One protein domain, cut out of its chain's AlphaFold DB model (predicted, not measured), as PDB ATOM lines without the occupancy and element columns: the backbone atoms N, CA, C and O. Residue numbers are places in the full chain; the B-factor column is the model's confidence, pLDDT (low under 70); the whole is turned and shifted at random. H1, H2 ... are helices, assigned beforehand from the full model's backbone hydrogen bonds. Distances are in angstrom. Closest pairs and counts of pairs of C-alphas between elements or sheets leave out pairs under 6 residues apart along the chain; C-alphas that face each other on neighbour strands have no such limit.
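Overview. This is residues 592 to 601 and 611 to 683 of the 688 residues of an uncharacterized protein of Gregarina niphandrodes (UniProt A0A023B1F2). A long helix, H3, and a shorter one, H4, stand near each other at a steep angle and run opposite ways, with the very short H2 at the end where H3 begins and H4 ends. The small H1 lies on the far side of H4 from H3, and a long stretch with no named element, residues 611 to 627, winds between the cut and H2. The printed part has 83 residues with four named helices, H1, H2, H3 and H4 along the chain, and no named strand; its class is all helix, with 42 of the residues in helices. The whole is compact, with a radius of gyration of the C-alphas of 13.2 A, and rounded, spanning 34 by 30 by 28 A.

Along the chain. Find C-alpha 639 at (38.794, -36.643, 28.593); from there H3 runs through residues 639 to 657, 27.2 A from first to last C-alpha, to C-alpha 657 at (25.400, -58.504, 37.564). H4 holds residues 669 to 681 and measures 18.7 A; look for its last C-alpha, 681, at (48.942, -40.792, 24.049). H2 is residues 628 to 631, and H1 is residues 596 to 601.

Arrangement. Begin at H3 and look across to H4: they are close but not clearly touching, and their closest C-alphas, those of Phe 643 and Glu 673, are 7.0 A apart. Their lines stand at a steep tilt of 51 degrees, opposite ways. H2 only just touches H3, with 3 pairs of C-alphas within 8 A, and H3 touches H2 with residues 639 to 643 alone; the closest C-alphas are those of Phe 631 and Phe 639, at 6.8 A. H2 also only just touches H4, again with 3 pairs, by residues 679 to 680 of H4 alone; the C-alphas of Gly 628 and Ile 680 are the closest, at 6.5 A. From H4 look on to H1: the two are close but not clearly touching, with the C-alphas of Leu 599 and Leu 675 closest at 7.6 A, and they are about perpendicular, but only just, at 72 degrees. H1 is apart from H3 and from H2. In H1, H3 and H4 every O i to N i+4 pair is within hydrogen-bond range; H2, with four residues, is too short for such a pair, and its one O i to N i+3 pair is within range.

Size, cuts and confidence. The two C-alphas farthest apart are those of Arg 635 and Ala 664, at 36.8 A. Residues 602 to 610 are not printed, and across this cut C-alphas 601 and 611 are 15.3 A apart. The link from H3 to H4 is long, with 11 residues, and that from H2 to H3 is short, with 7. In the B-factor column find a mean pLDDT of 72.9 for the printed part; 33 residues are under 70, among them residues 621 to 629 and 655 to 665.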
ATOM      1  N   ASP A 592      47.107 -56.980  27.541       54.44
ATOM      2  CA  ASP A 592      46.361 -57.937  28.355       54.44
ATOM      3  C   ASP A 592      47.277 -59.043  28.928       54.44
ATOM      4  O   ASP A 592      46.873 -59.777  29.829       54.44
ATOM      5  N   GLU A 593      48.518 -59.114  28.432       59.81
ATOM      6  CA  GLU A 593      49.605 -59.999  28.871       59.81
ATOM      7  C   GLU A 593      50.684 -59.249  29.682       59.81
ATOM      8  O   GLU A 593      51.645 -59.858  30.157       59.81
ATOM      9  N   LEU A 594      50.544 -57.928  29.871       65.19
ATOM     10  CA  LEU A 594      51.462 -57.144  30.698       65.19
ATOM     11  C   LEU A 594      51.366 -57.572  32.167       65.19
ATOM     12  O   LEU A 594      50.304 -57.516  32.787       65.19
ATOM     13  N   ASP A 595      52.517 -57.932  32.735       71.69
ATOM     14  CA  ASP A 595      52.647 -58.246  34.155       71.69
ATOM     15  C   ASP A 595      52.127 -57.086  35.040       71.69
ATOM     16  O   ASP A 595      52.434 -55.918  34.759       71.69
ATOM     17  N   PRO A 596      51.382 -57.364  36.132       74.31
ATOM     18  CA  PRO A 596      50.870 -56.335  37.037       74.31
ATOM     19  C   PRO A 596      51.919 -55.351  37.573       74.31
ATOM     20  O   PRO A 596      51.570 -54.201  37.850       74.31
ATOM     21  N   THR A 597      53.194 -55.748  37.682       78.62
ATOM     22  CA  THR A 597      54.291 -54.838  38.061       78.62
ATOM     23  C   THR A 597      54.437 -53.715  37.039       78.62
ATOM     24  O   THR A 597      54.456 -52.543  37.408       78.62
ATOM     25  N   ARG A 598      54.431 -54.050  35.744       78.50
ATOM     26  CA  ARG A 598      54.591 -53.088  34.646       78.50
ATOM     27  C   ARG A 598      53.380 -52.167  34.497       78.50
ATOM     28  O   ARG A 598      53.530 -50.982  34.216       78.50
ATOM     29  N   LEU A 599      52.174 -52.674  34.755       80.06
ATOM     30  CA  LEU A 599      50.965 -51.840  34.808       80.06
ATOM     31  C   LEU A 599      50.996 -50.874  36.006       80.06
ATOM     32  O   LEU A 599      50.593 -49.718  35.870       80.06
ATOM     33  N   SER A 600      51.538 -51.302  37.151       81.81
ATOM     34  CA  SER A 600      51.795 -50.427  38.304       81.81
ATOM     35  C   SER A 600      52.831 -49.343  37.978       81.81
ATOM     36  O   SER A 600      52.594 -48.169  38.254       81.81
ATOM     37  N   GLU A 601      53.943 -49.688  37.320       82.94
ATOM     38  CA  GLU A 601      54.944 -48.721  36.841       82.94
ATOM     39  C   GLU A 601      54.319 -47.653  35.930       82.94
ATOM     40  O   GLU A 601      54.555 -46.463  36.130       82.94
ATOM     41  N   PRO A 611      46.870 -41.117  45.273       72.19
ATOM     42  CA  PRO A 611      45.998 -40.862  46.409       72.19
ATOM     43  C   PRO A 611      46.066 -41.987  47.449       72.19
ATOM     44  O   PRO A 611      46.028 -43.167  47.100       72.19
ATOM     45  N   GLU A 612      46.047 -41.631  48.736       64.12
ATOM     46  CA  GLU A 612      45.838 -42.611  49.805       64.12
ATOM     47  C   GLU A 612      44.487 -43.329  49.598       64.12
ATOM     48  O   GLU A 612      43.429 -42.705  49.438       64.12
ATOM     49  N   GLY A 613      44.536 -44.664  49.540       54.19
ATOM     50  CA  GLY A 613      43.420 -45.504  49.113       54.19
ATOM     51  C   GLY A 613      42.284 -45.573  50.134       54.19
ATOM     52  O   GLY A 613      42.317 -46.385  51.057       54.19
ATOM     53  N   TYR A 614      41.231 -44.780  49.927       51.25
ATOM     54  CA  TYR A 614      40.028 -44.787  50.763       51.25
ATOM     55  C   TYR A 614      38.787 -45.281  50.011       51.25
ATOM     56  O   TYR A 614      38.188 -44.548  49.230       51.25
ATOM     57  N   GLY A 615      38.340 -46.498  50.330       54.88
ATOM     58  CA  GLY A 615      36.941 -46.933  50.188       54.88
ATOM     59  C   GLY A 615      36.348 -47.088  48.779       54.88
ATOM     60  O   GLY A 615      35.223 -47.573  48.677       54.88
ATOM     61  N   GLU A 616      37.048 -46.721  47.701       59.91
ATOM     62  CA  GLU A 616      36.577 -46.996  46.337       59.91
ATOM     63  C   GLU A 616      36.635 -48.497  46.011       59.91
ATOM     64  O   GLU A 616      37.617 -49.188  46.285       59.91
ATOM     65  N   TRP A 617      35.591 -48.998  45.352       66.25
ATOM     66  CA  TRP A 617      35.527 -50.373  44.867       66.25
ATOM     67  C   TRP A 617      36.514 -50.598  43.710       66.25
ATOM     68  O   TRP A 617      36.448 -49.895  42.701       66.25
ATOM     69  N   LYS A 618      37.375 -51.618  43.819       74.88
ATOM     70  CA  LYS A 618      38.201 -52.101  42.702       74.88
ATOM     71  C   LYS A 618      37.334 -52.864  41.692       74.88
ATOM     72  O   LYS A 618      36.649 -53.823  42.059       74.88
ATOM     73  N   LEU A 619      37.371 -52.446  40.426       74.12
ATOM     74  CA  LEU A 619      36.676 -53.078  39.305       74.12
ATOM     75  C   LEU A 619      37.683 -53.841  38.438       74.12
ATOM     76  O   LEU A 619      38.662 -53.271  37.961       74.12
ATOM     77  N   VAL A 620      37.423 -55.124  38.189       72.25
ATOM     78  CA  VAL A 620      38.137 -55.857  37.136       72.25
ATOM     79  C   VAL A 620      37.556 -55.412  35.800       72.25
ATOM     80  O   VAL A 620      36.415 -55.746  35.479       72.25
ATOM     81  N   VAL A 621      38.326 -54.641  35.034       68.00
ATOM     82  CA  VAL A 621      38.002 -54.313  33.644       68.00
ATOM     83  C   VAL A 621      38.754 -55.294  32.749       68.00
ATOM     84  O   VAL A 621      39.984 -55.252  32.730       68.00
ATOM     85  N   PRO A 622      38.068 -56.171  31.997       62.19
ATOM     86  CA  PRO A 622      38.737 -57.006  31.016       62.19
ATOM     87  C   PRO A 622      39.300 -56.135  29.891       62.19
ATOM     88  O   PRO A 622      38.529 -55.491  29.188       62.19
ATOM     89  N   ALA A 623      40.614 -56.175  29.687       53.66
ATOM     90  CA  ALA A 623      41.210 -56.374  28.365       53.66
ATOM     91  C   ALA A 623      40.449 -55.738  27.169       53.66
ATOM     92  O   ALA A 623      40.441 -54.519  26.971       53.66
ATOM     93  N   HIS A 624      39.707 -56.576  26.439       55.66
ATOM     94  CA  HIS A 624      38.874 -56.275  25.268       55.66
ATOM     95  C   HIS A 624      37.755 -55.226  25.463       55.66
ATOM     96  O   HIS A 624      37.114 -54.807  24.494       55.66
ATOM     97  N   GLU A 625      37.443 -54.826  26.699       60.19
ATOM     98  CA  GLU A 625      36.499 -53.741  26.971       60.19
ATOM     99  C   GLU A 625      37.124 -52.353  26.775       60.19
ATOM    100  O   GLU A 625      36.379 -51.379  26.600       60.19
ATOM    101  N   TYR A 626      38.460 -52.257  26.751       62.81
ATOM    102  CA  TYR A 626      39.157 -51.078  26.248       62.81
ATOM    103  C   TYR A 626      38.963 -50.978  24.733       62.81
ATOM    104  O   TYR A 626      39.404 -51.823  23.959       62.81
ATOM    105  N   LYS A 627      38.318 -49.901  24.291       66.69
ATOM    106  CA  LYS A 627      38.231 -49.533  22.876       66.69
ATOM    107  C   LYS A 627      38.781 -48.124  22.748       66.69
ATOM    108  O   LYS A 627      38.039 -47.185  23.011       66.69
ATOM    109  N   GLY A 628      40.044 -47.964  22.344       63.53
ATOM    110  CA  GLY A 628      40.727 -46.656  22.319       63.53
ATOM    111  C   GLY A 628      39.930 -45.540  21.625       63.53
ATOM    112  O   GLY A 628      39.865 -44.421  22.125       63.53
ATOM    113  N   ARG A 629      39.185 -45.874  20.557       68.19
ATOM    114  CA  ARG A 629      38.256 -44.957  19.861       68.19
ATOM    115  C   ARG A 629      37.185 -44.314  20.762       68.19
ATOM    116  O   ARG A 629      36.733 -43.216  20.459       68.19
ATOM    117  N   LEU A 630      36.786 -44.952  21.869       72.81
ATOM    118  CA  LEU A 630      35.840 -44.385  22.846       72.81
ATOM    119  C   LEU A 630      36.410 -43.190  23.616       72.81
ATOM    120  O   LEU A 630      35.628 -42.431  24.178       72.81
ATOM    121  N   PHE A 631      37.733 -43.023  23.639       78.06
ATOM    122  CA  PHE A 631      38.418 -42.006  24.433       78.06
ATOM    123  C   PHE A 631      39.223 -41.004  23.588       78.06
ATOM    124  O   PHE A 631      39.868 -40.128  24.155       78.06
ATOM    125  N   LEU A 632      39.127 -41.056  22.253       75.69
ATOM    126  CA  LEU A 632      39.664 -40.026  21.346       75.69
ATOM    127  C   LEU A 632      38.836 -38.737  21.407       75.69
ATOM    128  O   LEU A 632      37.621 -38.856  21.587       75.69
ATOM    129  N   PRO A 633      39.421 -37.538  21.230       71.38
ATOM    130  CA  PRO A 633      38.684 -36.281  21.324       71.38
ATOM    131  C   PRO A 633      37.433 -36.262  20.434       71.38
ATOM    132  O   PRO A 633      37.480 -36.564  19.242       71.38
ATOM    133  N   ALA A 634      36.301 -35.895  21.028       67.12
ATOM    134  CA  ALA A 634      35.025 -35.695  20.349       67.12
ATOM    135  C   ALA A 634      34.500 -34.297  20.706       67.12
ATOM    136  O   ALA A 634      34.848 -33.763  21.758       67.12
ATOM    137  N   ARG A 635      33.703 -33.684  19.821       60.12
ATOM    138  CA  ARG A 635      33.339 -32.259  19.923       60.12
ATOM    139  C   ARG A 635      32.794 -31.892  21.316       60.12
ATOM    140  O   ARG A 635      31.778 -32.433  21.733       60.12
ATOM    141  N   HIS A 636      33.456 -30.922  21.951       59.97
ATOM    142  CA  HIS A 636      33.116 -30.260  23.224       59.97
ATOM    143  C   HIS A 636      33.260 -31.065  24.530       59.97
ATOM    144  O   HIS A 636      33.141 -30.468  25.597       59.97
ATOM    145  N   ASP A 637      33.596 -32.357  24.489       73.00
ATOM    146  CA  ASP A 637      33.780 -33.158  25.705       73.00
ATOM    147  C   ASP A 637      35.257 -33.267  26.126       73.00
ATOM    148  O   ASP A 637      36.141 -33.550  25.315       73.00
ATOM    149  N   SER A 638      35.524 -33.145  27.428       85.81
ATOM    150  CA  SER A 638      36.858 -33.351  28.007       85.81
ATOM    151  C   SER A 638      37.136 -34.832  28.314       85.81
ATOM    152  O   SER A 638      36.212 -35.599  28.601       85.81
ATOM    153  N   PHE A 639      38.405 -35.260  28.282       88.50
ATOM    154  CA  PHE A 639      38.794 -36.643  28.593       88.50
ATOM    155  C   PHE A 639      38.238 -37.113  29.943       88.50
ATOM    156  O   PHE A 639      37.560 -38.142  29.999       88.50
ATOM    157  N   GLY A 640      38.470 -36.345  31.015       86.75
ATOM    158  CA  GLY A 640      38.057 -36.725  32.370       86.75
ATOM    159  C   GLY A 640      36.538 -36.889  32.496       86.75
ATOM    160  O   GLY A 640      36.058 -37.807  33.163       86.75
ATOM    161  N   PHE A 641      35.757 -36.065  31.786       85.75
ATOM    162  CA  PHE A 641      34.301 -36.205  31.729       85.75
ATOM    163  C   PHE A 641      33.873 -37.508  31.036       85.75
ATOM    164  O   PHE A 641      33.057 -38.261  31.578       85.75
ATOM    165  N   ARG A 642      34.458 -37.816  29.872       87.12
ATOM    166  CA  ARG A 642      34.129 -39.021  29.086       87.12
ATOM    167  C   ARG A 642      34.541 -40.299  29.804       87.12
ATOM    168  O   ARG A 642      33.759 -41.249  29.856       87.12
ATOM    169  N   PHE A 643      35.725 -40.301  30.416       88.31
ATOM    170  CA  PHE A 643      36.182 -41.395  31.263       88.31
ATOM    171  C   PHE A 643      35.233 -41.617  32.447       88.31
ATOM    172  O   PHE A 643      34.771 -42.736  32.670       88.31
ATOM    173  N   LEU A 644      34.853 -40.552  33.164       86.75
ATOM    174  CA  LEU A 644      33.941 -40.645  34.305       86.75
ATOM    175  C   LEU A 644      32.543 -41.149  33.911       86.75
ATOM    176  O   LEU A 644      31.950 -41.952  34.640       86.75
ATOM    177  N   ALA A 645      32.012 -40.710  32.767       87.25
ATOM    178  CA  ALA A 645      30.739 -41.187  32.231       87.25
ATOM    179  C   ALA A 645      30.795 -42.689  31.890       87.25
ATOM    180  O   ALA A 645      29.915 -43.456  32.297       87.25
ATOM    181  N   TRP A 646      31.864 -43.127  31.217       87.50
ATOM    182  CA  TRP A 646      32.115 -44.538  30.914       87.50
ATOM    183  C   TRP A 646      32.261 -45.383  32.191       87.50
ATOM    184  O   TRP A 646      31.605 -46.419  32.321       87.50
ATOM    185  N   TRP A 647      33.035 -44.911  33.175       85.62
ATOM    186  CA  TRP A 647      33.255 -45.608  34.446       85.62
ATOM    187  C   TRP A 647      31.948 -45.788  35.226       85.62
ATOM    188  O   TRP A 647      31.625 -46.893  35.662       85.62
ATOM    189  N   ARG A 648      31.129 -44.732  35.337       85.12
ATOM    190  CA  ARG A 648      29.799 -44.798  35.977       85.12
ATOM    191  C   ARG A 648      28.887 -45.825  35.300       85.12
ATOM    192  O   ARG A 648      28.226 -46.603  35.990       85.12
ATOM    193  N   HIS A 649      28.885 -45.881  33.967       84.19
ATOM    194  CA  HIS A 649      28.122 -46.874  33.206       84.19
ATOM    195  C   HIS A 649      28.600 -48.314  33.475       84.19
ATOM    196  O   HIS A 649      27.781 -49.226  33.613       84.19
ATOM    197  N   LYS A 650      29.917 -48.522  33.602       80.56
ATOM    198  CA  LYS A 650      30.519 -49.822  33.937       80.56
ATOM    199  C   LYS A 650      30.193 -50.266  35.358       80.56
ATOM    200  O   LYS A 650      29.705 -51.380  35.530       80.56
ATOM    201  N   VAL A 651      30.359 -49.388  36.349       77.19
ATOM    202  CA  VAL A 651      29.992 -49.656  37.752       77.19
ATOM    203  C   VAL A 651      28.505 -49.998  37.874       77.19
ATOM    204  O   VAL A 651      28.160 -50.984  38.522       77.19
ATOM    205  N   SER A 652      27.622 -49.261  37.190       77.31
ATOM    206  CA  SER A 652      26.183 -49.561  37.151       77.31
ATOM    207  C   SER A 652      25.898 -50.963  36.585       77.31
ATOM    208  O   SER A 652      25.215 -51.762  37.228       77.31
ATOM    209  N   LYS A 653      26.492 -51.323  35.438       75.00
ATOM    210  CA  LYS A 653      26.344 -52.664  34.840       75.00
ATOM    211  C   LYS A 653      26.931 -53.787  35.702       75.00
ATOM    212  O   LYS A 653      26.350 -54.872  35.752       75.00
ATOM    213  N   ALA A 654      28.054 -53.547  36.379       70.12
ATOM    214  CA  ALA A 654      28.666 -54.498  37.304       70.12
ATOM    215  C   ALA A 654      27.780 -54.731  38.540       70.12
ATOM    216  O   ALA A 654      27.551 -55.880  38.923       70.12
ATOM    217  N   ALA A 655      27.203 -53.661  39.100       66.75
ATOM    218  CA  ALA A 655      26.271 -53.732  40.223       66.75
ATOM    219  C   ALA A 655      25.029 -54.580  39.895       66.75
ATOM    220  O   ALA A 655      24.635 -55.427  40.697       66.75
ATOM    221  N   CYS A 656      24.470 -54.437  38.688       63.94
ATOM    222  CA  CYS A 656      23.356 -55.269  38.220       63.94
ATOM    223  C   CYS A 656      23.706 -56.760  38.066       63.94
ATOM    224  O   CYS A 656      22.810 -57.597  38.139       63.94
ATOM    225  N   LYS A 657      24.981 -57.117  37.842       63.12
ATOM    226  CA  LYS A 657      25.400 -58.504  37.564       63.12
ATOM    227  C   LYS A 657      25.834 -59.313  38.791       63.12
ATOM    228  O   LYS A 657      25.938 -60.529  38.670       63.12
ATOM    229  N   LYS A 658      26.098 -58.683  39.946       56.06
ATOM    230  CA  LYS A 658      26.628 -59.281  41.203       56.06
ATOM    231  C   LYS A 658      27.967 -60.049  41.114       56.06
ATOM    232  O   LYS A 658      28.657 -60.125  42.120       56.06
ATOM    233  N   SER A 659      28.372 -60.578  39.956       52.75
ATOM    234  CA  SER A 659      29.572 -61.417  39.774       52.75
ATOM    235  C   SER A 659      30.863 -60.651  39.450       52.75
ATOM    236  O   SER A 659      31.902 -61.270  39.254       52.75
ATOM    237  N   LEU A 660      30.798 -59.321  39.339       52.34
ATOM    238  CA  LEU A 660      31.923 -58.431  39.004       52.34
ATOM    239  C   LEU A 660      32.431 -57.637  40.221       52.34
ATOM    240  O   LEU A 660      33.160 -56.659  40.068       52.34
ATOM    241  N   MET A 661      32.015 -58.017  41.431       52.06
ATOM    242  CA  MET A 661      32.356 -57.281  42.644       52.06
ATOM    243  C   MET A 661      33.685 -57.745  43.244       52.06
ATOM    244  O   MET A 661      33.811 -58.875  43.704       52.06
ATOM    245  N   THR A 662      34.630 -56.801  43.292       55.47
ATOM    246  CA  THR A 662      35.737 -56.733  44.257       55.47
ATOM    247  C   THR A 662      36.618 -57.977  44.363       55.47
ATOM    248  O   THR A 662      36.519 -58.752  45.315       55.47
ATOM    249  N   THR A 663      37.568 -58.108  43.441       57.06
ATOM    250  CA  THR A 663      38.785 -58.897  43.679       57.06
ATOM    251  C   THR A 663      39.935 -57.961  44.060       57.06
ATOM    252  O   THR A 663      39.914 -56.770  43.740       57.06
ATOM    253  N   ALA A 664      40.973 -58.493  44.713       60.31
ATOM    254  CA  ALA A 664      42.204 -57.740  44.975       60.31
ATOM    255  C   ALA A 664      42.935 -57.310  43.681       60.31
ATOM    256  O   ALA A 664      43.703 -56.357  43.704       60.31
ATOM    257  N   ALA A 665      42.653 -57.985  42.561       66.38
ATOM    258  CA  ALA A 665      43.262 -57.781  41.245       66.38
ATOM    259  C   ALA A 665      42.494 -56.796  40.331       66.38
ATOM    260  O   ALA A 665      42.722 -56.771  39.125       66.38
ATOM    261  N   GLY A 666      41.538 -56.027  40.865       74.50
ATOM    262  CA  GLY A 666      40.840 -54.973  40.118       74.50
ATOM    263  C   GLY A 666      41.506 -53.597  40.237       74.50
ATOM    264  O   GLY A 666      42.320 -53.358  41.132       74.50
ATOM    265  N   TYR A 667      41.082 -52.661  39.388       80.00
ATOM    266  CA  TYR A 667      41.544 -51.271  39.392       80.00
ATOM    267  C   TYR A 667      40.570 -50.343  40.124       80.00
ATOM    268  O   TYR A 667      39.351 -50.462  39.979       80.00
ATOM    269  N   HIS A 668      41.094 -49.381  40.875       82.62
ATOM    270  CA  HIS A 668      40.375 -48.170  41.255       82.62
ATOM    271  C   HIS A 668      40.088 -47.311  40.016       82.62
ATOM    272  O   HIS A 668      40.716 -47.461  38.965       82.62
ATOM    273  N   ARG A 669      39.152 -46.364  40.153       86.56
ATOM    274  CA  ARG A 669      38.752 -45.460  39.065       86.56
ATOM    275  C   ARG A 669      39.949 -44.717  38.475       86.56
ATOM    276  O   ARG A 669      40.110 -44.680  37.262       86.56
ATOM    277  N   TRP A 670      40.776 -44.150  39.349       86.31
ATOM    278  CA  TRP A 670      41.934 -43.339  38.984       86.31
ATOM    279  C   TRP A 670      43.117 -44.171  38.464       86.31
ATOM    280  O   TRP A 670      43.778 -43.741  37.524       86.31
ATOM    281  N   GLU A 671      43.338 -45.385  38.996       87.25
ATOM    282  CA  GLU A 671      44.338 -46.337  38.472       87.25
ATOM    283  C   GLU A 671      44.055 -46.611  36.984       87.25
ATOM    284  O   GLU A 671      44.926 -46.459  36.127       87.25
ATOM    285  N   TYR A 672      42.799 -46.937  36.659       86.44
ATOM    286  CA  TYR A 672      42.393 -47.212  35.282       86.44
ATOM    287  C   TYR A 672      42.361 -45.948  34.401       86.44
ATOM    288  O   TYR A 672      42.634 -46.036  33.206       86.44
ATOM    289  N   GLU A 673      42.083 -44.768  34.968       88.69
ATOM    290  CA  GLU A 673      42.140 -43.492  34.236       88.69
ATOM    291  C   GLU A 673      43.558 -43.187  33.733       88.69
ATOM    292  O   GLU A 673      43.729 -42.855  32.558       88.69
ATOM    293  N   ARG A 674      44.576 -43.373  34.588       90.00
ATOM    294  CA  ARG A 674      45.993 -43.199  34.219       90.00
ATOM    295  C   ARG A 674      46.434 -44.195  33.139       90.00
ATOM    296  O   ARG A 674      47.089 -43.791  32.180       90.00
ATOM    297  N   LEU A 675      46.017 -45.464  33.233       86.56
ATOM    298  CA  LEU A 675      46.287 -46.469  32.191       86.56
ATOM    299  C   LEU A 675      45.653 -46.101  30.840       86.56
ATOM    300  O   LEU A 675      46.303 -46.214  29.801       86.56
ATOM    301  N   VAL A 676      44.396 -45.644  30.840       85.56
ATOM    302  CA  VAL A 676      43.702 -45.207  29.618       85.56
ATOM    303  C   VAL A 676      44.371 -43.969  29.016       85.56
ATOM    304  O   VAL A 676      44.556 -43.926  27.801       85.56
ATOM    305  N   LEU A 677      44.778 -42.998  29.840       87.88
ATOM    306  CA  LEU A 677      45.510 -41.809  29.397       87.88
ATOM    307  C   LEU A 677      46.823 -42.178  28.692       87.88
ATOM    308  O   LEU A 677      47.037 -41.770  27.550       87.88
ATOM    309  N   TYR A 678      47.654 -43.005  29.336       86.25
ATOM    310  CA  TYR A 678      48.911 -43.497  28.763       86.25
ATOM    311  C   TYR A 678      48.666 -44.153  27.396       86.25
ATOM    312  O   TYR A 678      49.303 -43.816  26.399       86.25
ATOM    313  N   ARG A 679      47.686 -45.065  27.329       80.25
ATOM    314  CA  ARG A 679      47.407 -45.897  26.147       80.25
ATOM    315  C   ARG A 679      46.803 -45.133  24.959       80.25
ATOM    316  O   ARG A 679      46.795 -45.660  23.848       80.25
ATOM    317  N   ILE A 680      46.290 -43.919  25.165       80.75
ATOM    318  CA  ILE A 680      45.852 -43.026  24.077       80.75
ATOM    319  C   ILE A 680      47.032 -42.222  23.544       80.75
ATOM    320  O   ILE A 680      47.179 -42.095  22.332       80.75
ATOM    321  N   ASN A 681      47.874 -41.705  24.434       80.12
ATOM    322  CA  ASN A 681      48.942 -40.792  24.049       80.12
ATOM    323  C   ASN A 681      50.168 -41.507  23.455       80.12
ATOM    324  O   ASN A 681      50.835 -40.938  22.597       80.12
ATOM    325  N   SER A 682      50.431 -42.762  23.841       74.62
ATOM    326  CA  SER A 682      51.492 -43.607  23.256       74.62
ATOM    327  C   SER A 682      51.141 -44.212  21.884       74.62
ATOM    328  O   SER A 682      51.841 -45.098  21.405       74.62
ATOM    329  N   ARG A 683      50.050 -43.786  21.231       66.62
ATOM    330  CA  ARG A 683      49.678 -44.267  19.890       66.62
ATOM    331  C   ARG A 683      50.168 -43.314  18.806       66.62
ATOM    332  O   ARG A 683      49.695 -42.183  18.703       66.62
TER     333      ARG A 683